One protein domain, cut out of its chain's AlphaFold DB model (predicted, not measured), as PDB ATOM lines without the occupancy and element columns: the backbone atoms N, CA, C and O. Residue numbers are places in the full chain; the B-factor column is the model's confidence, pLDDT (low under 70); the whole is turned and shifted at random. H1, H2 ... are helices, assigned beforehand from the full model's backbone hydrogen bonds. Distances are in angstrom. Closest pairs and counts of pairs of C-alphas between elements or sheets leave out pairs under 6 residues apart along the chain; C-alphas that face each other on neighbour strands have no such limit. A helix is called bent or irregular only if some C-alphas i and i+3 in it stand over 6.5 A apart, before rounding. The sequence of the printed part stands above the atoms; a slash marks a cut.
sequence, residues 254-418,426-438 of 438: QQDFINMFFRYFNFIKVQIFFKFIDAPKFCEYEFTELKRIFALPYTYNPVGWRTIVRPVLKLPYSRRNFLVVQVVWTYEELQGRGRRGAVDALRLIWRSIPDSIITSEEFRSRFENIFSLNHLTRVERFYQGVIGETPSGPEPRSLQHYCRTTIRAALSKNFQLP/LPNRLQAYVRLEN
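Overview. This is residues 254 to 418 and 426 to 438 of the 438 residues of the protein "SOCS box domain-containing protein" of Araneus ventricosus (UniProt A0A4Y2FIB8). Three helical hairpins, H1 with H2, H3 with H4 and H5 with H6, run nearly along one direction: H2, H1, H3 and H4 make a row, and H5 and H6 pack on one side of it, H5 on H3 and H6 on H2. On the side of H5 away from the row, H8 crosses H5 with H7 packed beside it, while H9 makes a corner with the last residues of H6 and H10 packs on H9 at one end of the domain. The printed part has 178 residues with ten named helices, H1 to H10 in order along the chain, and no named strand; its class is all helix. It is compact, with a radius of gyration of the C-alphas of 16.5 A, and elongated, spanning 54 by 33 by 29 A.

Along the chain. H1 is residues 257 to 263, 9.7 A long from first to last C-alpha, and begins with C-alpha 257 at (19.655, -28.098, 54.295). H2, residues 267 to 276, H3, residues 284 to 294, and H4, residues 305 to 314, are each 15.0 A long. H5, residues 319 to 337, is the longest helix at 26.5 A, from C-alpha 319 at (35.065, -23.009, 53.508) onward. H6, residues 342 to 352, is 15.5 A long, and H7, residues 360 to 367, 10.6 A. H8, residues 373 to 387, is 21.1 A long, and H9, residues 399 to 413, 20.9 A. H10, residues 428 to 434, is 9.8 A long and ends with C-alpha 434 at (18.152, -9.843, 45.747). No helix is bent or irregular, H4 only just: C-alphas 308 and 311 are 6.3 A apart.

Arrangement. H6 is the hub, touching H2, H5, H8 and H9. With H5, through residues 326 to 334 of H5 alone, it forms a hairpin at a shallow tilt of 21 degrees, opposite ways; the closest C-alphas, of Thr 330 and Ala 342, are 6.5 A apart. H2 touches H6 at 21 degrees, the same way, closest at Phe 267 and Ala 345, whose C-alphas are 5.6 A apart. H2 also forms a hairpin with H1, at 19 degrees, with the C-alphas of Ile 258 and Val 270 closest at 5.3 A. H1 touches H3 at Arg 263 and Leu 290, C-alphas 6.3 A apart. H3 and H4 form a hairpin at 8 degrees, with the C-alphas of Lys 291 and Leu 313 closest at 5.8 A. Residues 322 to 329 of H5 alone touch H3, closest at the C-alphas of Phe 287 and Phe 322, 5.8 A. H8 is about perpendicular to H5, at 79 degrees, and touches it closest at the C-alphas of Tyr 331 and Val 379, 6.4 A. H7 touches H8 at a steep tilt of 54 degrees, with the C-alphas of Ser 360 and Glu 380 closest at 6.6 A. H9 touches H6 with residues 401 to 405 alone, at 88 degrees; the closest C-alphas, of Ser 352 and Thr 405, are 5.9 A apart. H10 touches H9 at Val 434 and Arg 404, C-alphas 5.4 A apart. The O i to N i+4 pairs are within hydrogen-bond range throughout H1, H3, H5, H6, H9 and H10, in 4 of 6 in H2, 2 of 4 in H7, 10 of 11 in H8 and 2 of 6 in H4, where 2 of 7 O i to N i+3 pairs are within range.

Size, cuts and confidence. The two C-alphas farthest apart, of Val 303 and Pro 427, are 54.6 A apart. Residues 419 to 425 are not printed, and C-alphas 418 and 426 are 13.4 A apart across the cut. Of the links printed whole, H8 to H9 is long, with 11 residues. Mean pLDDT of the printed part is 85.1; it is under 70 at residue 254, residues 295 to 311, residues 390 to 394 and residue 438.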
ATOM      1  N   GLN A 254      25.528 -28.549  62.860       66.88
ATOM      2  CA  GLN A 254      26.241 -29.485  61.989       66.88
ATOM      3  C   GLN A 254      25.522 -29.746  60.659       66.88
ATOM      4  O   GLN A 254      26.154 -30.249  59.733       66.88
ATOM      5  N   GLN A 255      24.242 -29.388  60.518       77.06
ATOM      6  CA  GLN A 255      23.472 -29.615  59.289       77.06
ATOM      7  C   GLN A 255      23.152 -28.313  58.547       77.06
ATOM      8  O   GLN A 255      22.769 -27.303  59.140       77.06
ATOM      9  N   ASP A 256      23.250 -28.372  57.219       89.62
ATOM     10  CA  ASP A 256      22.802 -27.320  56.312       89.62
ATOM     11  C   ASP A 256      21.908 -27.916  55.227       89.62
ATOM     12  O   ASP A 256      22.354 -28.709  54.397       89.62
ATOM     13  N   PHE A 257      20.633 -27.529  55.221       89.69
ATOM     14  CA  PHE A 257      19.655 -28.098  54.295       89.69
ATOM     15  C   PHE A 257      20.007 -27.835  52.824       89.69
ATOM     16  O   PHE A 257      19.743 -28.692  51.984       89.69
ATOM     17  N   ILE A 258      20.616 -26.687  52.498       93.44
ATOM     18  CA  ILE A 258      20.994 -26.343  51.121       93.44
ATOM     19  C   ILE A 258      22.093 -27.291  50.629       93.44
ATOM     20  O   ILE A 258      21.903 -27.957  49.611       93.44
ATOM     21  N   ASN A 259      23.192 -27.417  51.373       93.25
ATOM     22  CA  ASN A 259      24.295 -28.324  51.063       93.25
ATOM     23  C   ASN A 259      23.848 -29.795  51.069       93.25
ATOM     24  O   ASN A 259      24.189 -30.532  50.143       93.25
ATOM     25  N   MET A 260      23.001 -30.196  52.022       90.94
ATOM     26  CA  MET A 260      22.404 -31.532  52.076       90.94
ATOM     27  C   MET A 260      21.572 -31.830  50.813       90.94
ATOM     28  O   MET A 260      21.778 -32.852  50.159       90.94
ATOM     29  N   PHE A 261      20.646 -30.952  50.408       91.31
ATOM     30  CA  PHE A 261      19.870 -31.172  49.178       91.31
ATOM     31  C   PHE A 261      20.719 -31.125  47.921       91.31
ATOM     32  O   PHE A 261      20.444 -31.885  46.995       91.31
ATOM     33  N   PHE A 262      21.719 -30.246  47.881       92.06
ATOM     34  CA  PHE A 262      22.667 -30.163  46.783       92.06
ATOM     35  C   PHE A 262      23.365 -31.515  46.610       92.06
ATOM     36  O   PHE A 262      23.236 -32.132  45.557       92.06
ATOM     37  N   ARG A 263      23.946 -32.042  47.695       89.38
ATOM     38  CA  ARG A 263      24.577 -33.367  47.811       89.38
ATOM     39  C   ARG A 263      23.647 -34.535  47.442       89.38
ATOM     40  O   ARG A 263      24.098 -35.498  46.827       89.38
ATOM     41  N   TYR A 264      22.350 -34.442  47.751       86.88
ATOM     42  CA  TYR A 264      21.316 -35.405  47.329       86.88
ATOM     43  C   TYR A 264      20.623 -35.060  45.993       86.88
ATOM     44  O   TYR A 264      19.585 -35.641  45.670       86.88
ATOM     45  N   PHE A 265      21.194 -34.157  45.188       87.69
ATOM     46  CA  PHE A 265      20.732 -33.783  43.842       87.69
ATOM     47  C   PHE A 265      19.309 -33.199  43.765       87.69
ATOM     48  O   PHE A 265      18.683 -33.191  42.704       87.69
ATOM     49  N   ASN A 266      18.768 -32.709  44.881       90.19
ATOM     50  CA  ASN A 266      17.402 -32.203  44.976       90.19
ATOM     51  C   ASN A 266      17.354 -30.687  44.719       90.19
ATOM     52  O   ASN A 266      16.937 -29.892  45.560       90.19
ATOM     53  N   PHE A 267      17.823 -30.287  43.535       92.06
ATOM     54  CA  PHE A 267      18.080 -28.890  43.167       92.06
ATOM     55  C   PHE A 267      16.845 -27.976  43.245       92.06
ATOM     56  O   PHE A 267      16.976 -26.798  43.562       92.06
ATOM     57  N   ILE A 268      15.634 -28.515  43.067       92.25
ATOM     58  CA  ILE A 268      14.389 -27.746  43.246       92.25
ATOM     59  C   ILE A 268      14.177 -27.380  44.729       92.25
ATOM     60  O   ILE A 268      13.743 -26.276  45.044       92.25
ATOM     61  N   LYS A 269      14.543 -28.261  45.673       92.38
ATOM     62  CA  LYS A 269      14.494 -27.935  47.110       92.38
ATOM     63  C   LYS A 269      15.583 -26.933  47.504       92.38
ATOM     64  O   LYS A 269      15.313 -26.082  48.343       92.38
ATOM     65  N   VAL A 270      16.751 -26.960  46.849       94.00
ATOM     66  CA  VAL A 270      17.771 -25.898  46.979       94.00
ATOM     67  C   VAL A 270      17.193 -24.538  46.568       94.00
ATOM     68  O   VAL A 270      17.269 -23.589  47.345       94.00
ATOM     69  N   GLN A 271      16.545 -24.452  45.400       94.12
ATOM     70  CA  GLN A 271      15.876 -23.227  44.930       94.12
ATOM     71  C   GLN A 271      14.830 -22.712  45.931       94.12
ATOM     72  O   GLN A 271      14.793 -21.516  46.216       94.12
ATOM     73  N   ILE A 272      14.009 -23.599  46.507       94.38
ATOM     74  CA  ILE A 272      13.000 -23.206  47.502       94.38
ATOM     75  C   ILE A 272      13.652 -22.712  48.797       94.38
ATOM     76  O   ILE A 272      13.239 -21.683  49.320       94.38
ATOM     77  N   PHE A 273      14.689 -23.381  49.309       93.44
ATOM     78  CA  PHE A 273      15.370 -22.934  50.529       93.44
ATOM     79  C   PHE A 273      16.017 -21.548  50.358       93.44
ATOM     80  O   PHE A 273      15.949 -20.730  51.273       93.44
ATOM     81  N   PHE A 274      16.513 -21.213  49.163       95.56
ATOM     82  CA  PHE A 274      16.997 -19.863  48.842       95.56
ATOM     83  C   PHE A 274      15.915 -18.762  48.804       95.56
ATOM     84  O   PHE A 274      16.267 -17.578  48.804       95.56
ATOM     85  N   LYS A 275      14.617 -19.097  48.840       95.12
ATOM     86  CA  LYS A 275      13.547 -18.104  49.068       95.12
ATOM     87  C   LYS A 275      13.500 -17.625  50.525       95.12
ATOM     88  O   LYS A 275      13.080 -16.499  50.769       95.12
ATOM     89  N   PHE A 276      13.957 -18.458  51.465       93.62
ATOM     90  CA  PHE A 276      13.791 -18.271  52.914       93.62
ATOM     91  C   PHE A 276      15.107 -18.046  53.676       93.62
ATOM     92  O   PHE A 276      15.095 -17.442  54.746       93.62
ATOM     93  N   ILE A 277      16.234 -18.519  53.136       92.88
ATOM     94  CA  ILE A 277      17.576 -18.419  53.731       92.88
ATOM     95  C   ILE A 277      18.460 -17.545  52.847       92.88
ATOM     96  O   ILE A 277      18.444 -17.682  51.625       92.88
ATOM     97  N   ASP A 278      19.268 -16.674  53.448       94.31
ATOM     98  CA  ASP A 278      20.230 -15.825  52.748       94.31
ATOM     99  C   ASP A 278      21.277 -16.627  51.972       94.31
ATOM    100  O   ASP A 278      21.361 -16.427  50.757       94.31
ATOM    101  N   ALA A 279      22.000 -17.524  52.655       94.25
ATOM    102  CA  ALA A 279      23.140 -18.304  52.167       94.25
ATOM    103  C   ALA A 279      23.270 -19.660  52.911       94.25
ATOM    104  O   ALA A 279      22.771 -19.783  54.030       94.25
ATOM    105  N   PRO A 280      23.946 -20.681  52.342       94.25
ATOM    106  CA  PRO A 280      24.201 -21.951  53.031       94.25
ATOM    107  C   PRO A 280      25.206 -21.814  54.190       94.25
ATOM    108  O   PRO A 280      26.213 -21.104  54.077       94.25
ATOM    109  N   LYS A 281      24.993 -22.567  55.280       91.88
ATOM    110  CA  LYS A 281      26.028 -22.805  56.300       91.88
ATOM    111  C   LYS A 281      27.052 -23.805  55.748       91.88
ATOM    112  O   LYS A 281      26.697 -24.900  55.319       91.88
ATOM    113  N   PHE A 282      28.338 -23.470  55.820       90.88
ATOM    114  CA  PHE A 282      29.421 -24.414  55.531       90.88
ATOM    115  C   PHE A 282      29.928 -24.987  56.859       90.88
ATOM    116  O   PHE A 282      30.384 -24.231  57.716       90.88
ATOM    117  N   CYS A 283      29.820 -26.303  57.023       90.38
ATOM    118  CA  CYS A 283      30.240 -27.056  58.205       90.38
ATOM    119  C   CYS A 283      31.143 -28.238  57.804       90.38
ATOM    120  O   CYS A 283      31.141 -28.682  56.651       90.38
ATOM    121  N   GLU A 284      31.904 -28.775  58.760       91.19
ATOM    122  CA  GLU A 284      32.796 -29.915  58.506       91.19
ATOM    123  C   GLU A 284      32.031 -31.219  58.216       91.19
ATOM    124  O   GLU A 284      32.508 -32.049  57.436       91.19
ATOM    125  N   TYR A 285      30.828 -31.384  58.776       90.56
ATOM    126  CA  TYR A 285      29.971 -32.544  58.525       90.56
ATOM    127  C   TYR A 285      29.551 -32.639  57.049       90.56
ATOM    128  O   TYR A 285      29.888 -33.623  56.390       90.56
ATOM    129  N   GLU A 286      28.911 -31.606  56.486       90.44
ATOM    130  CA  GLU A 286      28.506 -31.611  55.071       90.44
ATOM    131  C   GLU A 286      29.712 -31.626  54.115       90.44
ATOM    132  O   GLU A 286      29.643 -32.253  53.057       90.44
ATOM    133  N   PHE A 287      30.858 -31.038  54.492       91.31
ATOM    134  CA  PHE A 287      32.098 -31.190  53.721       91.31
ATOM    135  C   PHE A 287      32.589 -32.645  53.703       91.31
ATOM    136  O   PHE A 287      32.943 -33.181  52.652       91.31
ATOM    137  N   THR A 288      32.593 -33.308  54.861       90.06
ATOM    138  CA  THR A 288      32.992 -34.715  55.003       90.06
ATOM    139  C   THR A 288      32.047 -35.638  54.242       90.06
ATOM    140  O   THR A 288      32.498 -36.561  53.567       90.06
ATOM    141  N   GLU A 289      30.746 -35.367  54.288       88.06
ATOM    142  CA  GLU A 289      29.730 -36.092  53.532       88.06
ATOM    143  C   GLU A 289      29.838 -35.868  52.016       88.06
ATOM    144  O   GLU A 289      29.733 -36.829  51.249       88.06
ATOM    145  N   LEU A 290      30.116 -34.644  51.555       87.19
ATOM    146  CA  LEU A 290      30.383 -34.385  50.138       87.19
ATOM    147  C   LEU A 290      31.645 -35.127  49.673       87.19
ATOM    148  O   LEU A 290      31.605 -35.810  48.648       87.19
ATOM    149  N   LYS A 291      32.734 -35.085  50.458       86.62
ATOM    150  CA  LYS A 291      33.949 -35.876  50.202       86.62
ATOM    151  C   LYS A 291      33.668 -37.383  50.173       86.62
ATOM    152  O   LYS A 291      34.247 -38.081  49.344       86.62
ATOM    153  N   ARG A 292      32.776 -37.899  51.029       82.56
ATOM    154  CA  ARG A 292      32.355 -39.313  51.024       82.56
ATOM    155  C   ARG A 292      31.631 -39.689  49.735       82.56
ATOM    156  O   ARG A 292      31.975 -40.715  49.160       82.56
ATOM    157  N   ILE A 293      30.688 -38.876  49.250       77.12
ATOM    158  CA  ILE A 293      29.998 -39.156  47.976       77.12
ATOM    159  C   ILE A 293      30.960 -39.031  46.788       77.12
ATOM    160  O   ILE A 293      30.941 -39.894  45.913       77.12
ATOM    161  N   PHE A 294      31.854 -38.037  46.791       73.62
ATOM    162  CA  PHE A 294      32.925 -37.907  45.794       73.62
ATOM    163  C   PHE A 294      33.857 -39.135  45.760       73.62
ATOM    164  O   PHE A 294      34.403 -39.489  44.719       73.62
ATOM    165  N   ALA A 295      34.028 -39.804  46.903       62.94
ATOM    166  CA  ALA A 295      34.886 -40.972  47.055       62.94
ATOM    167  C   ALA A 295      34.253 -42.314  46.647       62.94
ATOM    168  O   ALA A 295      34.960 -43.324  46.616       62.94
ATOM    169  N   LEU A 296      32.949 -42.365  46.351       59.59
ATOM    170  CA  LEU A 296      32.285 -43.605  45.948       59.59
ATOM    171  C   LEU A 296      32.608 -43.931  44.476       59.59
ATOM    172  O   LEU A 296      32.239 -43.158  43.592       59.59
ATOM    173  N   PRO A 297      33.251 -45.078  44.173       51.16
ATOM    174  CA  PRO A 297      33.573 -45.448  42.799       51.16
ATOM    175  C   PRO A 297      32.302 -45.867  42.049       51.16
ATOM    176  O   PRO A 297      31.883 -47.025  42.102       51.16
ATOM    177  N   TYR A 298      31.679 -44.924  41.342       55.53
ATOM    178  CA  TYR A 298      30.540 -45.221  40.476       55.53
ATOM    179  C   TYR A 298      30.964 -46.063  39.261       55.53
ATOM    180  O   TYR A 298      32.074 -45.971  38.738       55.53
ATOM    181  N   THR A 299      30.068 -46.953  38.843       45.00
ATOM    182  CA  THR A 299      30.395 -48.278  38.286       45.00
ATOM    183  C   THR A 299      30.888 -48.319  36.833       45.00
ATOM    184  O   THR A 299      30.929 -49.398  36.254       45.00
ATOM    185  N   TYR A 300      31.267 -47.185  36.233       47.19
ATOM    186  CA  TYR A 300      31.591 -47.103  34.800       47.19
ATOM    187  C   TYR A 300      33.087 -47.096  34.448       47.19
ATOM    188  O   TYR A 300      33.421 -47.410  33.309       47.19
ATOM    189  N   ASN A 301      34.004 -46.802  35.380       44.06
ATOM    190  CA  ASN A 301      35.440 -47.045  35.158       44.06
ATOM    191  C   ASN A 301      36.214 -47.222  36.488       44.06
ATOM    192  O   ASN A 301      36.702 -46.244  37.057       44.06
ATOM    193  N   PRO A 302      36.354 -48.449  37.022       46.62
ATOM    194  CA  PRO A 302      36.893 -48.672  38.368       46.62
ATOM    195  C   PRO A 302      38.407 -48.433  38.517       46.62
ATOM    196  O   PRO A 302      38.906 -48.503  39.643       46.62
ATOM    197  N   VAL A 303      39.141 -48.180  37.425       48.94
ATOM    198  CA  VAL A 303      40.608 -48.036  37.444       48.94
ATOM    199  C   VAL A 303      41.020 -46.581  37.690       48.94
ATOM    200  O   VAL A 303      41.712 -46.310  38.669       48.94
ATOM    201  N   GLY A 304      40.547 -45.632  36.872       48.72
ATOM    202  CA  GLY A 304      40.963 -44.221  36.970       48.72
ATOM    203  C   GLY A 304      40.531 -43.523  38.266       48.72
ATOM    204  O   GLY A 304      41.303 -42.778  38.871       48.72
ATOM    205  N   TRP A 305      39.319 -43.812  38.753       49.38
ATOM    206  CA  TRP A 305      38.754 -43.140  39.932       49.38
ATOM    207  C   TRP A 305      39.510 -43.446  41.235       49.38
ATOM    208  O   TRP A 305      39.571 -42.597  42.121       49.38
ATOM    209  N   ARG A 306      40.154 -44.618  41.360       48.12
ATOM    210  CA  ARG A 306      40.918 -44.987  42.572       48.12
ATOM    211  C   ARG A 306      42.098 -44.048  42.849       48.12
ATOM    212  O   ARG A 306      42.466 -43.878  44.013       48.12
ATOM    213  N   THR A 307      42.659 -43.435  41.809       51.94
ATOM    214  CA  THR A 307      43.759 -42.465  41.909       51.94
ATOM    215  C   THR A 307      43.245 -41.096  42.363       51.94
ATOM    216  O   THR A 307      43.781 -40.526  43.309       51.94
ATOM    217  N   ILE A 308      42.150 -40.624  41.758       56.78
ATOM    218  CA  ILE A 308      41.516 -39.312  41.999       56.78
ATOM    219  C   ILE A 308      40.924 -39.203  43.416       56.78
ATOM    220  O   ILE A 308      41.021 -38.166  44.072       56.78
ATOM    221  N   VAL A 309      40.324 -40.283  43.923       60.22
ATOM    222  CA  VAL A 309      39.581 -40.276  45.196       60.22
ATOM    223  C   VAL A 309      40.474 -40.046  46.425       60.22
ATOM    224  O   VAL A 309      40.065 -39.371  47.374       60.22
ATOM    225  N   ARG A 310      41.698 -40.592  46.442       61.69
ATOM    226  CA  ARG A 310      42.577 -40.542  47.627       61.69
ATOM    227  C   ARG A 310      43.035 -39.119  47.998       61.69
ATOM    228  O   ARG A 310      42.971 -38.802  49.186       61.69
ATOM    229  N   PRO A 311      43.480 -38.261  47.061       66.62
ATOM    230  CA  PRO A 311      43.808 -36.868  47.361       66.62
ATOM    231  C   PRO A 311      42.618 -36.032  47.849       66.62
ATOM    232  O   PRO A 311      42.745 -35.347  48.859       66.62
ATOM    233  N   VAL A 312      41.443 -36.132  47.210       71.12
ATOM    234  CA  VAL A 312      40.268 -35.318  47.588       71.12
ATOM    235  C   VAL A 312      39.814 -35.627  49.017       71.12
ATOM    236  O   VAL A 312      39.535 -34.706  49.785       71.12
ATOM    237  N   LEU A 313      39.834 -36.902  49.426       73.44
ATOM    238  CA  LEU A 313      39.564 -37.306  50.813       73.44
ATOM    239  C   LEU A 313      40.499 -36.631  51.833       73.44
ATOM    240  O   LEU A 313      40.037 -36.268  52.921       73.44
ATOM    241  N   LYS A 314      41.779 -36.434  51.482       82.19
ATOM    242  CA  LYS A 314      42.806 -35.813  52.338       82.19
ATOM    243  C   LYS A 314      42.679 -34.294  52.480       82.19
ATOM    244  O   LYS A 314      43.309 -33.751  53.383       82.19
ATOM    245  N   LEU A 315      41.900 -33.603  51.639       83.44
ATOM    246  CA  LEU A 315      41.743 -32.148  51.752       83.44
ATOM    247  C   LEU A 315      41.195 -31.780  53.147       83.44
ATOM    248  O   LEU A 315      40.135 -32.299  53.526       83.44
ATOM    249  N   PRO A 316      41.871 -30.903  53.917       88.44
ATOM    250  CA  PRO A 316      41.386 -30.468  55.222       88.44
ATOM    251  C   PRO A 316      40.122 -29.622  55.062       88.44
ATOM    252  O   PRO A 316      39.906 -29.001  54.012       88.44
ATOM    253  N   TYR A 317      39.287 -29.589  56.102       90.12
ATOM    254  CA  TYR A 317      38.114 -28.726  56.108       90.12
ATOM    255  C   TYR A 317      38.523 -27.251  56.050       90.12
ATOM    256  O   TYR A 317      39.248 -26.740  56.899       90.12
ATOM    257  N   SER A 318      38.019 -26.560  55.033       92.31
ATOM    258  CA  SER A 318      37.932 -25.106  54.990       92.31
ATOM    259  C   SER A 318      36.754 -24.723  54.099       92.31
ATOM    260  O   SER A 318      36.414 -25.456  53.163       92.31
ATOM    261  N   ARG A 319      36.147 -23.556  54.347       92.44
ATOM    262  CA  ARG A 319      35.065 -23.009  53.508       92.44
ATOM    263  C   ARG A 319      35.466 -22.974  52.028       92.44
ATOM    264  O   ARG A 319      34.684 -23.370  51.168       92.44
ATOM    265  N   ARG A 320      36.720 -22.606  51.738       91.81
ATOM    266  CA  ARG A 320      37.268 -22.617  50.378       91.81
ATOM    267  C   ARG A 320      37.398 -24.014  49.781       91.81
ATOM    268  O   ARG A 320      36.955 -24.216  48.656       91.81
ATOM    269  N   ASN A 321      37.945 -24.986  50.508       90.69
ATOM    270  CA  ASN A 321      38.064 -26.355  49.994       90.69
ATOM    271  C   ASN A 321      36.684 -26.975  49.728       90.69
ATOM    272  O   ASN A 321      36.516 -27.685  48.740       90.69
ATOM    273  N   PHE A 322      35.683 -26.657  50.554       92.88
ATOM    274  CA  PHE A 322      34.295 -27.063  50.335       92.88
ATOM    275  C   PHE A 322      33.737 -26.461  49.032       92.88
ATOM    276  O   PHE A 322      33.273 -27.208  48.172       92.88
ATOM    277  N   LEU A 323      33.874 -25.146  48.827       93.56
ATOM    278  CA  LEU A 323      33.446 -24.467  47.596       93.56
ATOM    279  C   LEU A 323      34.113 -25.032  46.329       93.56
ATOM    280  O   LEU A 323      33.426 -25.284  45.340       93.56
ATOM    281  N   VAL A 324      35.427 -25.291  46.351       91.12
ATOM    282  CA  VAL A 324      36.128 -25.879  45.193       91.12
ATOM    283  C   VAL A 324      35.650 -27.317  44.932       91.12
ATOM    284  O   VAL A 324      35.347 -27.663  43.791       91.12
ATOM    285  N   VAL A 325      35.502 -28.148  45.974       90.12
ATOM    286  CA  VAL A 325      34.987 -29.526  45.833       90.12
ATOM    287  C   VAL A 325      33.540 -29.542  45.322       90.12
ATOM    288  O   VAL A 325      33.211 -30.400  44.506       90.12
ATOM    289  N   GLN A 326      32.689 -28.582  45.707       92.19
ATOM    290  CA  GLN A 326      31.345 -28.428  45.129       92.19
ATOM    291  C   GLN A 326      31.392 -28.154  43.622       92.19
ATOM    292  O   GLN A 326      30.647 -28.787  42.874       92.19
ATOM    293  N   VAL A 327      32.274 -27.264  43.157       92.69
ATOM    294  CA  VAL A 327      32.431 -26.968  41.721       92.69
ATOM    295  C   VAL A 327      32.857 -28.223  40.945       92.69
ATOM    296  O   VAL A 327      32.195 -28.575  39.968       92.69
ATOM    297  N   VAL A 328      33.891 -28.939  41.409       89.31
ATOM    298  CA  VAL A 328      34.374 -30.187  40.775       89.31
ATOM    299  C   VAL A 328      33.279 -31.259  40.754       89.31
ATOM    300  O   VAL A 328      32.977 -31.816  39.702       89.31
ATOM    301  N   TRP A 329      32.633 -31.516  41.893       87.81
ATOM    302  CA  TRP A 329      31.554 -32.504  42.016       87.81
ATOM    303  C   TRP A 329      30.378 -32.212  41.073       87.81
ATOM    304  O   TRP A 329      29.827 -33.127  40.461       87.81
ATOM    305  N   THR A 330      30.023 -30.934  40.907       90.44
ATOM    306  CA  THR A 330      28.932 -30.519  40.010       90.44
ATOM    307  C   THR A 330      29.304 -30.719  38.546       90.44
ATOM    308  O   THR A 330      28.452 -31.128  37.758       90.44
ATOM    309  N   TYR A 331      30.563 -30.462  38.178       89.44
ATOM    310  CA  TYR A 331      31.062 -30.745  36.834       89.44
ATOM    311  C   TYR A 331      30.988 -32.246  36.523       89.44
ATOM    312  O   TYR A 331      30.383 -32.623  35.519       89.44
ATOM    313  N   GLU A 332      31.514 -33.099  37.405       84.19
ATOM    314  CA  GLU A 332      31.519 -34.559  37.225       84.19
ATOM    315  C   GLU A 332      30.104 -35.143  37.092       84.19
ATOM    316  O   GLU A 332      29.816 -35.901  36.166       84.19
ATOM    317  N   GLU A 333      29.170 -34.753  37.963       82.31
ATOM    318  CA  GLU A 333      27.786 -35.245  37.906       82.31
ATOM    319  C   GLU A 333      26.964 -34.629  36.752       82.31
ATOM    320  O   GLU A 333      25.975 -35.223  36.309       82.31
ATOM    321  N   LEU A 334      27.398 -33.493  36.186       84.00
ATOM    322  CA  LEU A 334      26.871 -32.980  34.919       84.00
ATOM    323  C   LEU A 334      27.403 -33.780  33.721       84.00
ATOM    324  O   LEU A 334      26.596 -34.194  32.890       84.00
ATOM    325  N   GLN A 335      28.714 -34.043  33.643       80.62
ATOM    326  CA  GLN A 335      29.312 -34.845  32.563       80.62
ATOM    327  C   GLN A 335      28.803 -36.295  32.578       80.62
ATOM    328  O   GLN A 335      28.446 -36.838  31.537       80.62
ATOM    329  N   GLY A 336      28.741 -36.921  33.756       74.94
ATOM    330  CA  GLY A 336      28.389 -38.333  33.901       74.94
ATOM    331  C   GLY A 336      26.891 -38.643  33.845       74.94
ATOM    332  O   GLY A 336      26.529 -39.780  33.541       74.94
ATOM    333  N   ARG A 337      26.003 -37.684  34.165       73.62
ATOM    334  CA  ARG A 337      24.545 -37.936  34.257       73.62
ATOM    335  C   ARG A 337      23.629 -36.837  33.707       73.62
ATOM    336  O   ARG A 337      22.412 -36.990  33.793       73.62
ATOM    337  N   GLY A 338      24.154 -35.727  33.182       75.38
ATOM    338  CA  GLY A 338      23.342 -34.673  32.555       75.38
ATOM    339  C   GLY A 338      22.299 -34.030  33.482       75.38
ATOM    340  O   GLY A 338      21.204 -33.680  33.032       75.38
ATOM    341  N   ARG A 339      22.582 -33.920  34.790       76.50
ATOM    342  CA  ARG A 339      21.584 -33.496  35.790       76.50
ATOM    343  C   ARG A 339      21.175 -32.028  35.629       76.50
ATOM    344  O   ARG A 339      21.855 -31.113  36.095       76.50
ATOM    345  N   ARG A 340      20.013 -31.809  35.010       77.50
ATOM    346  CA  ARG A 340      19.381 -30.488  34.853       77.50
ATOM    347  C   ARG A 340      19.169 -29.825  36.225       77.50
ATOM    348  O   ARG A 340      18.813 -30.501  37.189       77.50
ATOM    349  N   GLY A 341      19.400 -28.515  36.314       86.19
ATOM    350  CA  GLY A 341      19.290 -27.736  37.556       86.19
ATOM    351  C   GLY A 341      20.512 -27.777  38.486       86.19
ATOM    352  O   GLY A 341      20.580 -26.964  39.405       86.19
ATOM    353  N   ALA A 342      21.502 -28.651  38.251       89.69
ATOM    354  CA  ALA A 342      22.731 -28.693  39.057       89.69
ATOM    355  C   ALA A 342      23.537 -27.384  38.946       89.69
ATOM    356  O   ALA A 342      23.974 -26.818  39.948       89.69
ATOM    357  N   VAL A 343      23.660 -26.873  37.715       92.44
ATOM    358  CA  VAL A 343      24.309 -25.593  37.389       92.44
ATOM    359  C   VAL A 343      23.601 -24.429  38.077       92.44
ATOM    360  O   VAL A 343      24.256 -23.571  38.657       92.44
ATOM    361  N   ASP A 344      22.267 -24.420  38.065       92.94
ATOM    362  CA  ASP A 344      21.468 -23.330  38.628       92.94
ATOM    363  C   ASP A 344      21.489 -23.338  40.158       92.94
ATOM    364  O   ASP A 344      21.607 -22.284  40.777       92.94
ATOM    365  N   ALA A 345      21.471 -24.515  40.789       95.00
ATOM    366  CA  ALA A 345      21.661 -24.634  42.231       95.00
ATOM    367  C   ALA A 345      23.070 -24.189  42.671       95.00
ATOM    368  O   ALA A 345      23.196 -23.467  43.660       95.00
ATOM    369  N   LEU A 346      24.118 -24.545  41.916       95.50
ATOM    370  CA  LEU A 346      25.483 -24.079  42.185       95.50
ATOM    371  C   LEU A 346      25.599 -22.560  41.969       95.50
ATOM    372  O   LEU A 346      26.209 -21.861  42.776       95.50
ATOM    373  N   ARG A 347      24.955 -22.027  40.926       95.12
ATOM    374  CA  ARG A 347      24.857 -20.587  40.654       95.12
ATOM    375  C   ARG A 347      24.142 -19.845  41.783       95.12
ATOM    376  O   ARG A 347      24.600 -18.774  42.166       95.12
ATOM    377  N   LEU A 348      23.073 -20.399  42.362       96.56
ATOM    378  CA  LEU A 348      22.414 -19.818  43.538       96.56
ATOM    379  C   LEU A 348      23.339 -19.794  44.765       96.56
ATOM    380  O   LEU A 348      23.432 -18.752  45.412       96.56
ATOM    381  N   ILE A 349      24.091 -20.875  45.025       96.19
ATOM    382  CA  ILE A 349      25.128 -20.899  46.072       96.19
ATOM    383  C   ILE A 349      26.127 -19.756  45.849       96.19
ATOM    384  O   ILE A 349      26.263 -18.895  46.718       96.19
ATOM    385  N   TRP A 350      26.736 -19.653  44.664       95.31
ATOM    386  CA  TRP A 350      27.707 -18.592  44.361       95.31
ATOM    387  C   TRP A 350      27.121 -17.173  44.365       95.31
ATOM    388  O   TRP A 350      27.819 -16.233  44.732       95.31
ATOM    389  N   ARG A 351      25.838 -16.993  44.028       94.94
ATOM    390  CA  ARG A 351      25.138 -15.697  44.127       94.94
ATOM    391  C   ARG A 351      24.798 -15.296  45.567       94.94
ATOM    392  O   ARG A 351      24.616 -14.105  45.823       94.94
ATOM    393  N   SER A 352      24.691 -16.265  46.475       95.94
ATOM    394  CA  SER A 352      24.285 -16.061  47.872       95.94
ATOM    395  C   SER A 352      25.427 -15.709  48.831       95.94
ATOM    396  O   SER A 352      25.186 -15.076  49.855       95.94
ATOM    397  N   ILE A 353      26.663 -16.099  48.505       95.44
ATOM    398  CA  ILE A 353      27.831 -15.975  49.388       95.44
ATOM    399  C   ILE A 353      28.697 -14.749  49.047       95.44
ATOM    400  O   ILE A 353      28.816 -14.410  47.869       95.44
ATOM    401  N   PRO A 354      29.330 -14.078  50.029       93.88
ATOM    402  CA  PRO A 354      30.204 -12.925  49.780       93.88
ATOM    403  C   PRO A 354      31.625 -13.309  49.318       93.88
ATOM    404  O   PRO A 354      32.403 -12.425  48.967       93.88
ATOM    405  N   ASP A 355      31.977 -14.600  49.344       92.94
ATOM    406  CA  ASP A 355      33.294 -15.137  48.987       92.94
ATOM    407  C   ASP A 355      33.770 -14.673  47.594       92.94
ATOM    408  O   ASP A 355      32.998 -14.658  46.636       92.94
ATOM    409  N   SER A 356      35.061 -14.343  47.470       91.31
ATOM    410  CA  SER A 356      35.713 -13.979  46.201       91.31
ATOM    411  C   SER A 356      35.649 -15.105  45.160       91.31
ATOM    412  O   SER A 356      35.403 -16.267  45.489       91.31
ATOM    413  N   ILE A 357      35.911 -14.791  43.892       90.69
ATOM    414  CA  ILE A 357      35.995 -15.805  42.827       90.69
ATOM    415  C   ILE A 357      37.201 -16.727  43.086       90.69
ATOM    416  O   ILE A 357      38.232 -16.265  43.572       90.69
ATOM    417  N   ILE A 358      37.084 -18.027  42.797       89.88
ATOM    418  CA  ILE A 358      38.234 -18.951  42.806       89.88
ATOM    419  C   ILE A 358      39.093 -18.668  41.567       89.88
ATOM    420  O   ILE A 358      38.607 -18.784  40.442       89.88
ATOM    421  N   THR A 359      40.365 -18.310  41.750       88.12
ATOM    422  CA  THR A 359      41.291 -18.103  40.622       88.12
ATOM    423  C   THR A 359      41.742 -19.442  40.027       88.12
ATOM    424  O   THR A 359      41.744 -20.466  40.712       88.12
ATOM    425  N   SER A 360      42.180 -19.458  38.763       86.06
ATOM    426  CA  SER A 360      42.765 -20.667  38.153       86.06
ATOM    427  C   SER A 360      43.984 -21.186  38.926       86.06
ATOM    428  O   SER A 360      44.190 -22.392  39.003       86.06
ATOM    429  N   GLU A 361      44.769 -20.305  39.547       86.88
ATOM    430  CA  GLU A 361      45.878 -20.678  40.435       86.88
ATOM    431  C   GLU A 361      45.379 -21.333  41.735       86.88
ATOM    432  O   GLU A 361      45.848 -22.410  42.112       86.88
ATOM    433  N   GLU A 362      44.366 -20.746  42.386       86.88
ATOM    434  CA  GLU A 362      43.731 -21.312  43.583       86.88
ATOM    435  C   GLU A 362      43.129 -22.704  43.296       86.88
ATOM    436  O   GLU A 362      43.172 -23.606  44.141       86.88
ATOM    437  N   PHE A 363      42.595 -22.882  42.087       83.31
ATOM    438  CA  PHE A 363      42.022 -24.131  41.604       83.31
ATOM    439  C   PHE A 363      43.096 -25.191  41.301       83.31
ATOM    440  O   PHE A 363      43.006 -26.317  41.795       83.31
ATOM    441  N   ARG A 364      44.139 -24.838  40.533       85.19
ATOM    442  CA  ARG A 364      45.205 -25.765  40.104       85.19
ATOM    443  C   ARG A 364      46.068 -26.239  41.266       85.19
ATOM    444  O   ARG A 364      46.194 -27.447  41.437       85.19
ATOM    445  N   SER A 365      46.533 -25.338  42.129       85.75
ATOM    446  CA  SER A 365      47.378 -25.664  43.298       85.75
ATOM    447  C   SER A 365      46.781 -26.725  44.241       85.75
ATOM    448  O   SER A 365      47.507 -27.427  44.943       85.75
ATOM    449  N   ARG A 366      45.450 -26.890  44.255       83.56
ATOM    450  CA  ARG A 366      44.749 -27.926  45.035       83.56
ATOM    451  C   ARG A 366      44.548 -29.252  44.297       83.56
ATOM    452  O   ARG A 366      44.282 -30.256  44.956       83.56
ATOM    453  N   PHE A 367      44.612 -29.263  42.964       80.06
ATOM    454  CA  PHE A 367      44.124 -30.369  42.131       80.06
ATOM    455  C   PHE A 367      45.042 -30.796  40.967       80.06
ATOM    456  O   PHE A 367      44.749 -31.799  40.321       80.06
ATOM    457  N   GLU A 368      46.168 -30.131  40.722       79.56
ATOM    458  CA  GLU A 368      47.194 -30.522  39.734       79.56
ATOM    459  C   GLU A 368      47.748 -31.939  39.972       79.56
ATOM    460  O   GLU A 368      47.971 -32.700  39.034       79.56
ATOM    461  N   ASN A 369      47.856 -32.341  41.242       77.06
ATOM    462  CA  ASN A 369      48.272 -33.675  41.678       77.06
ATOM    463  C   ASN A 369      47.103 -34.691  41.708       77.06
ATOM    464  O   ASN A 369      47.208 -35.751  42.328       77.06
ATOM    465  N   ILE A 370      45.959 -34.347  41.103       75.69
ATOM    466  CA  ILE A 370      44.691 -35.099  41.162       75.69
ATOM    467  C   ILE A 370      44.087 -35.277  39.761       75.69
ATOM    468  O   ILE A 370      43.678 -36.380  39.401       75.69
ATOM    469  N   PHE A 371      44.054 -34.207  38.964       80.12
ATOM    470  CA  PHE A 371      43.498 -34.166  37.613       80.12
ATOM    471  C   PHE A 371      44.509 -33.603  36.613       80.12
ATOM    472  O   PHE A 371      45.310 -32.732  36.936       80.12
ATOM    473  N   SER A 372      44.419 -34.040  35.355       83.69
ATOM    474  CA  SER A 372      45.239 -33.473  34.282       83.69
ATOM    475  C   SER A 372      44.876 -32.010  34.003       83.69
ATOM    476  O   SER A 372      43.716 -31.608  34.123       83.69
ATOM    477  N   LEU A 373      45.847 -31.216  33.541       85.38
ATOM    478  CA  LEU A 373      45.647 -29.801  33.192       85.38
ATOM    479  C   LEU A 373      44.487 -29.592  32.194       85.38
ATOM    480  O   LEU A 373      43.704 -28.652  32.332       85.38
ATOM    481  N   ASN A 374      44.319 -30.519  31.244       87.44
ATOM    482  CA  ASN A 374      43.207 -30.535  30.287       87.44
ATOM    483  C   ASN A 374      41.835 -30.748  30.949       87.44
ATOM    484  O   ASN A 374      40.838 -30.231  30.450       87.44
ATOM    485  N   HIS A 375      41.767 -31.504  32.049       85.31
ATOM    486  CA  HIS A 375      40.551 -31.644  32.847       85.31
ATOM    487  C   HIS A 375      40.312 -30.376  33.679       85.31
ATOM    488  O   HIS A 375      39.238 -29.789  33.572       85.31
ATOM    489  N   LEU A 376      41.316 -29.895  34.425       87.00
ATOM    490  CA  LEU A 376      41.215 -28.677  35.248       87.00
ATOM    491  C   LEU A 376      40.716 -27.477  34.432       87.00
ATOM    492  O   LEU A 376      39.734 -26.842  34.802       87.00
ATOM    493  N   THR A 377      41.290 -27.267  33.245       90.12
ATOM    494  CA  THR A 377      40.878 -26.218  32.295       90.12
ATOM    495  C   THR A 377      39.398 -26.323  31.884       90.12
ATOM    496  O   THR A 377      38.761 -25.306  31.606       90.12
ATOM    497  N   ARG A 378      38.805 -27.527  31.842       91.19
ATOM    498  CA  ARG A 378      37.365 -27.700  31.562       91.19
ATOM    499  C   ARG A 378      36.506 -27.328  32.770       91.19
ATOM    500  O   ARG A 378      35.465 -26.704  32.578       91.19
ATOM    501  N   VAL A 379      36.945 -27.661  33.988       90.50
ATOM    502  CA  VAL A 379      36.232 -27.281  35.220       90.50
ATOM    503  C   VAL A 379      36.320 -25.771  35.471       90.50
ATOM    504  O   VAL A 379      35.323 -25.165  35.846       90.50
ATOM    505  N   GLU A 380      37.458 -25.139  35.172       90.69
ATOM    506  CA  GLU A 380      37.632 -23.677  35.221       90.69
ATOM    507  C   GLU A 380      36.642 -22.955  34.289       90.69
ATOM    508  O   GLU A 380      35.914 -22.066  34.733       90.69
ATOM    509  N   ARG A 381      36.525 -23.381  33.020       91.12
ATOM    510  CA  ARG A 381      35.532 -22.825  32.074       91.12
ATOM    511  C   ARG A 381      34.090 -23.075  32.520       91.12
ATOM    512  O   ARG A 381      33.236 -22.203  32.373       91.12
ATOM    513  N   PHE A 382      33.807 -24.258  33.067       92.75
ATOM    514  CA  PHE A 382      32.497 -24.570  33.641       92.75
ATOM    515  C   PHE A 382      32.156 -23.619  34.796       92.75
ATOM    516  O   PHE A 382      31.063 -23.056  34.824       92.75
ATOM    517  N   TYR A 383      33.103 -23.382  35.705       93.06
ATOM    518  CA  TYR A 383      32.947 -22.461  36.827       93.06
ATOM    519  C   TYR A 383      32.716 -21.014  36.369       93.06
ATOM    520  O   TYR A 383      31.781 -20.373  36.849       93.06
ATOM    521  N   GLN A 384      33.470 -20.533  35.376       90.88
ATOM    522  CA  GLN A 384      33.244 -19.227  34.742       90.88
ATOM    523  C   GLN A 384      31.808 -19.103  34.191       90.88
ATOM    524  O   GLN A 384      31.136 -18.103  34.435       90.88
ATOM    525  N   GLY A 385      31.276 -20.151  33.545       91.00
ATOM    526  CA  GLY A 385      29.879 -20.205  33.078       91.00
ATOM    527  C   GLY A 385      28.813 -20.318  34.186       91.00
ATOM    528  O   GLY A 385      27.648 -19.961  33.974       91.00
ATOM    529  N   VAL A 386      29.181 -20.778  35.385       91.75
ATOM    530  CA  VAL A 386      28.307 -20.755  36.571       91.75
ATOM    531  C   VAL A 386      28.173 -19.326  37.097       91.75
ATOM    532  O   VAL A 386      27.046 -18.865  37.293       91.75
ATOM    533  N   ILE A 387      29.301 -18.636  37.305       89.44
ATOM    534  CA  ILE A 387      29.342 -17.302  37.928       89.44
ATOM    535  C   ILE A 387      29.011 -16.161  36.955       89.44
ATOM    536  O   ILE A 387      28.464 -15.153  37.391       89.44
ATOM    537  N   GLY A 388      29.259 -16.337  35.652       84.12
ATOM    538  CA  GLY A 388      29.012 -15.326  34.611       84.12
ATOM    539  C   GLY A 388      30.106 -14.258  34.492       84.12
ATOM    540  O   GLY A 388      29.881 -13.219  33.883       84.12
ATOM    541  N   GLU A 389      31.273 -14.502  35.087       76.56
ATOM    542  CA  GLU A 389      32.370 -13.547  35.259       76.56
ATOM    543  C   GLU A 389      33.714 -14.259  35.013       76.56
ATOM    544  O   GLU A 389      33.909 -15.399  35.440       76.56
ATOM    545  N   THR A 390      34.655 -13.598  34.336       69.56
ATOM    546  CA  THR A 390      36.034 -14.082  34.138       69.56
ATOM    547  C   THR A 390      36.976 -13.353  35.100       69.56
ATOM    548  O   THR A 390      37.176 -12.154  34.914       69.56
ATOM    549  N   PRO A 391      37.552 -14.020  36.120       64.69
ATOM    550  CA  PRO A 391      38.406 -13.350  37.099       64.69
ATOM    551  C   PRO A 391      39.748 -12.926  36.490       64.69
ATOM    552  O   PRO A 391      40.502 -13.764  35.999       64.69
ATOM    553  N   SER A 392      40.058 -11.635  36.591       63.47
ATOM    554  CA  SER A 392      41.379 -11.038  36.339       63.47
ATOM    555  C   SER A 392      42.398 -11.380  37.431       63.47
ATOM    556  O   SER A 392      43.581 -11.540  37.143       63.47
ATOM    557  N   GLY A 393      41.940 -11.544  38.674       68.00
ATOM    558  CA  GLY A 393      42.776 -11.879  39.824       68.00
ATOM    559  C   GLY A 393      41.960 -12.298  41.055       68.00
ATOM    560  O   GLY A 393      40.749 -12.524  40.949       68.00
ATOM    561  N   PRO A 394      42.599 -12.423  42.235       69.31
ATOM    562  CA  PRO A 394      41.944 -12.743  43.507       69.31
ATOM    563  C   PRO A 394      41.205 -11.522  44.091       69.31
ATOM    564  O   PRO A 394      41.490 -11.055  45.191       69.31
ATOM    565  N   GLU A 395      40.254 -10.984  43.331       78.50
ATOM    566  CA  GLU A 395      39.528  -9.754  43.656       78.50
ATOM    567  C   GLU A 395      38.286 -10.007  44.541       78.50
ATOM    568  O   GLU A 395      37.673 -11.086  44.486       78.50
ATOM    569  N   PRO A 396      37.872  -9.025  45.367       81.69
ATOM    570  CA  PRO A 396      36.589  -9.079  46.060       81.69
ATOM    571  C   PRO A 396      35.423  -9.070  45.059       81.69
ATOM    572  O   PRO A 396      35.511  -8.507  43.969       81.69
ATOM    573  N   ARG A 397      34.286  -9.664  45.444       89.25
ATOM    574  CA  ARG A 397      33.043  -9.562  44.660       89.25
ATOM    575  C   ARG A 397      32.634  -8.089  44.518       89.25
ATOM    576  O   ARG A 397      32.829  -7.304  45.445       89.25
ATOM    577  N   SER A 398      32.012  -7.733  43.393       90.56
ATOM    578  CA  SER A 398      31.562  -6.358  43.131       90.56
ATOM    579  C   SER A 398      30.666  -5.803  44.248       90.56
ATOM    580  O   SER A 398      29.919  -6.546  44.893       90.56
ATOM    581  N   LEU A 399      30.678  -4.479  44.449       91.62
ATOM    582  CA  LEU A 399      29.869  -3.815  45.483       91.62
ATOM    583  C   LEU A 399      28.377  -4.180  45.380       91.62
ATOM    584  O   LEU A 399      27.727  -4.416  46.395       91.62
ATOM    585  N   GLN A 400      27.847  -4.313  44.160       92.31
ATOM    586  CA  GLN A 400      26.474  -4.766  43.918       92.31
ATOM    587  C   GLN A 400      26.216  -6.170  44.502       92.31
ATOM    588  O   GLN A 400      25.194  -6.392  45.156       92.31
ATOM    589  N   HIS A 401      27.145  -7.109  44.294       93.56
ATOM    590  CA  HIS A 401      27.059  -8.466  44.838       93.56
ATOM    591  C   HIS A 401      27.171  -8.457  46.365       93.56
ATOM    592  O   HIS A 401      26.356  -9.100  47.027       93.56
ATOM    593  N   TYR A 402      28.108  -7.685  46.926       93.88
ATOM    594  CA  TYR A 402      28.247  -7.533  48.376       93.88
ATOM    595  C   TYR A 402      26.946  -7.008  49.001       93.88
ATOM    596  O   TYR A 402      26.354  -7.693  49.835       93.88
ATOM    597  N   CYS A 403      26.413  -5.888  48.496       94.62
ATOM    598  CA  CYS A 403      25.133  -5.317  48.924       94.62
ATOM    599  C   CYS A 403      23.980  -6.330  48.872       94.62
ATOM    600  O   CYS A 403      23.199  -6.406  49.821       94.62
ATOM    601  N   ARG A 404      23.884  -7.162  47.822       95.81
ATOM    602  CA  ARG A 404      22.895  -8.256  47.771       95.81
ATOM    603  C   ARG A 404      23.051  -9.217  48.945       95.81
ATOM    604  O   ARG A 404      22.053  -9.530  49.593       95.81
ATOM    605  N   THR A 405      24.264  -9.699  49.206       96.69
ATOM    606  CA  THR A 405      24.501 -10.662  50.293       96.69
ATOM    607  C   THR A 405      24.210 -10.049  51.665       96.69
ATOM    608  O   THR A 405      23.521 -10.672  52.469       96.69
ATOM    609  N   THR A 406      24.588  -8.786  51.893       96.38
ATOM    610  CA  THR A 406      24.293  -8.040  53.127       96.38
ATOM    611  C   THR A 406      22.792  -7.833  53.341       96.38
ATOM    612  O   THR A 406      22.286  -8.102  54.430       96.38
ATOM    613  N   ILE A 407      22.051  -7.413  52.305       96.50
ATOM    614  CA  ILE A 407      20.590  -7.228  52.372       96.50
ATOM    615  C   ILE A 407      19.890  -8.565  52.647       96.50
ATOM    616  O   ILE A 407      19.021  -8.632  53.517       96.50
ATOM    617  N   ARG A 408      20.290  -9.647  51.961       97.06
ATOM    618  CA  ARG A 408      19.746 -10.989  52.221       97.06
ATOM    619  C   ARG A 408      20.009 -11.428  53.659       97.06
ATOM    620  O   ARG A 408      19.061 -11.830  54.326       97.06
ATOM    621  N   ALA A 409      21.240 -11.303  54.155       95.62
ATOM    622  CA  ALA A 409      21.606 -11.687  55.519       95.62
ATOM    623  C   ALA A 409      20.810 -10.904  56.580       95.62
ATOM    624  O   ALA A 409      20.303 -11.496  57.534       95.62
ATOM    625  N   ALA A 410      20.618  -9.594  56.387       95.50
ATOM    626  CA  ALA A 410      19.804  -8.763  57.274       95.50
ATOM    627  C   ALA A 410      18.324  -9.199  57.299       95.50
ATOM    628  O   ALA A 410      17.737  -9.331  58.374       95.50
ATOM    629  N   LEU A 411      17.728  -9.480  56.134       94.94
ATOM    630  CA  LEU A 411      16.348  -9.967  56.037       94.94
ATOM    631  C   LEU A 411      16.202 -11.393  56.601       94.94
ATOM    632  O   LEU A 411      15.238 -11.674  57.308       94.94
ATOM    633  N   SER A 412      17.160 -12.287  56.343       92.69
ATOM    634  CA  SER A 412      17.186 -13.674  56.839       92.69
ATOM    635  C   SER A 412      17.276 -13.734  58.366       92.69
ATOM    636  O   SER A 412      16.448 -14.372  59.017       92.69
ATOM    637  N   LYS A 413      18.201 -12.963  58.958       90.31
ATOM    638  CA  LYS A 413      18.385 -12.837  60.415       90.31
ATOM    639  C   LYS A 413      17.107 -12.406  61.148       90.31
ATOM    640  O   LYS A 413      16.895 -12.822  62.287       90.31
ATOM    641  N   ASN A 414      16.266 -11.612  60.483       90.12
ATOM    642  CA  ASN A 414      14.987 -11.110  60.988       90.12
ATOM    643  C   ASN A 414      13.768 -11.949  60.541       90.12
ATOM    644  O   ASN A 414      12.636 -11.563  60.819       90.12
ATOM    645  N   PHE A 415      13.977 -13.079  59.854       89.88
ATOM    646  CA  PHE A 415      12.933 -13.947  59.283       89.88
ATOM    647  C   PHE A 415      11.973 -13.217  58.327       89.88
ATOM    648  O   PHE A 415      10.761 -13.432  58.344       89.88
ATOM    649  N   GLN A 416      12.528 -12.351  57.477       92.88
ATOM    650  CA  GLN A 416      11.805 -11.522  56.508       92.88
ATOM    651  C   GLN A 416      11.992 -11.956  55.041       92.88
ATOM    652  O   GLN A 416      11.229 -11.503  54.197       92.88
ATOM    653  N   LEU A 417      12.943 -12.829  54.682       93.38
ATOM    654  CA  LEU A 417      13.004 -13.391  53.316       93.38
ATOM    655  C   LEU A 417      11.843 -14.380  53.088       93.38
ATOM    656  O   LEU A 417      11.713 -15.267  53.926       93.38
ATOM    657  N   PRO A 418      11.028 -14.294  52.015       92.88
ATOM    658  CA  PRO A 418      11.127 -13.367  50.881       92.88
ATOM    659  C   PRO A 418      10.300 -12.070  51.028       92.88
ATOM    660  O   PRO A 418      10.657 -11.061  50.416       92.88
ATOM    661  N   LEU A 426      13.349  -1.135  47.219       93.31
ATOM    662  CA  LEU A 426      14.214  -1.309  46.050       93.31
ATOM    663  C   LEU A 426      13.400  -1.333  44.738       93.31
ATOM    664  O   LEU A 426      12.351  -1.983  44.694       93.31
ATOM    665  N   PRO A 427      13.911  -0.753  43.634       95.12
ATOM    666  CA  PRO A 427      13.353  -0.948  42.294       95.12
ATOM    667  C   PRO A 427      13.271  -2.429  41.892       95.12
ATOM    668  O   PRO A 427      14.143  -3.226  42.246       95.12
ATOM    669  N   ASN A 428      12.270  -2.797  41.085       94.31
ATOM    670  CA  ASN A 428      11.954  -4.194  40.733       94.31
ATOM    671  C   ASN A 428      13.162  -5.015  40.234       94.31
ATOM    672  O   ASN A 428      13.336  -6.161  40.647       94.31
ATOM    673  N   ARG A 429      14.044  -4.423  39.412       94.44
ATOM    674  CA  ARG A 429      15.276  -5.078  38.921       94.44
ATOM    675  C   ARG A 429      16.233  -5.462  40.059       94.44
ATOM    676  O   ARG A 429      16.835  -6.534  40.012       94.44
ATOM    677  N   LEU A 430      16.351  -4.618  41.088       94.06
ATOM    678  CA  LEU A 430      17.168  -4.889  42.274       94.06
ATOM    679  C   LEU A 430      16.468  -5.851  43.242       94.06
ATOM    680  O   LEU A 430      17.145  -6.704  43.812       94.06
ATOM    681  N   GLN A 431      15.135  -5.807  43.370       95.44
ATOM    682  CA  GLN A 431      14.396  -6.838  44.115       95.44
ATOM    683  C   GLN A 431      14.648  -8.234  43.532       95.44
ATOM    684  O   GLN A 431      14.995  -9.146  44.276       95.44
ATOM    685  N   ALA A 432      14.538  -8.395  42.211       94.56
ATOM    686  CA  ALA A 432      14.774  -9.672  41.537       94.56
ATOM    687  C   ALA A 432      16.229 -10.161  41.684       94.56
ATOM    688  O   ALA A 432      16.484 -11.330  41.974       94.56
ATOM    689  N   TYR A 433      17.201  -9.247  41.600       94.56
ATOM    690  CA  TYR A 433      18.606  -9.555  41.888       94.56
ATOM    691  C   TYR A 433      18.818 -10.039  43.339       94.56
ATOM    692  O   TYR A 433      19.552 -11.002  43.563       94.56
ATOM    693  N   VAL A 434      18.135  -9.434  44.323       95.50
ATOM    694  CA  VAL A 434      18.152  -9.843  45.747       95.50
ATOM    695  C   VAL A 434      17.388 -11.155  45.993       95.50
ATOM    696  O   VAL A 434      17.792 -11.936  46.858       95.50
ATOM    697  N   ARG A 435      16.354 -11.466  45.199       95.12
ATOM    698  CA  ARG A 435      15.698 -12.791  45.150       95.12
ATOM    699  C   ARG A 435      16.563 -13.886  44.505       95.12
ATOM    700  O   ARG A 435      16.199 -15.050  44.602       95.12
ATOM    701  N   LEU A 436      17.719 -13.529  43.928       93.81
ATOM    702  CA  LEU A 436      18.637 -14.391  43.156       93.81
ATOM    703  C   LEU A 436      18.109 -14.817  41.768       93.81
ATOM    704  O   LEU A 436      18.748 -15.636  41.101       93.81
ATOM    705  N   GLU A 437      16.993 -14.231  41.321       87.88
ATOM    706  CA  GLU A 437      16.306 -14.527  40.052       87.88
ATOM    707  C   GLU A 437      17.146 -14.121  38.827       87.88
ATOM    708  O   GLU A 437      17.143 -14.829  37.823       87.88
ATOM    709  N   ASN A 438      17.905 -13.022  38.945       62.75
ATOM    710  CA  ASN A 438      18.742 -12.433  37.888       62.75
ATOM    711  C   ASN A 438      20.239 -12.580  38.159       62.75
ATOM    712  O   ASN A 438      20.700 -12.281  39.288       62.75
TER     713      ASN A 438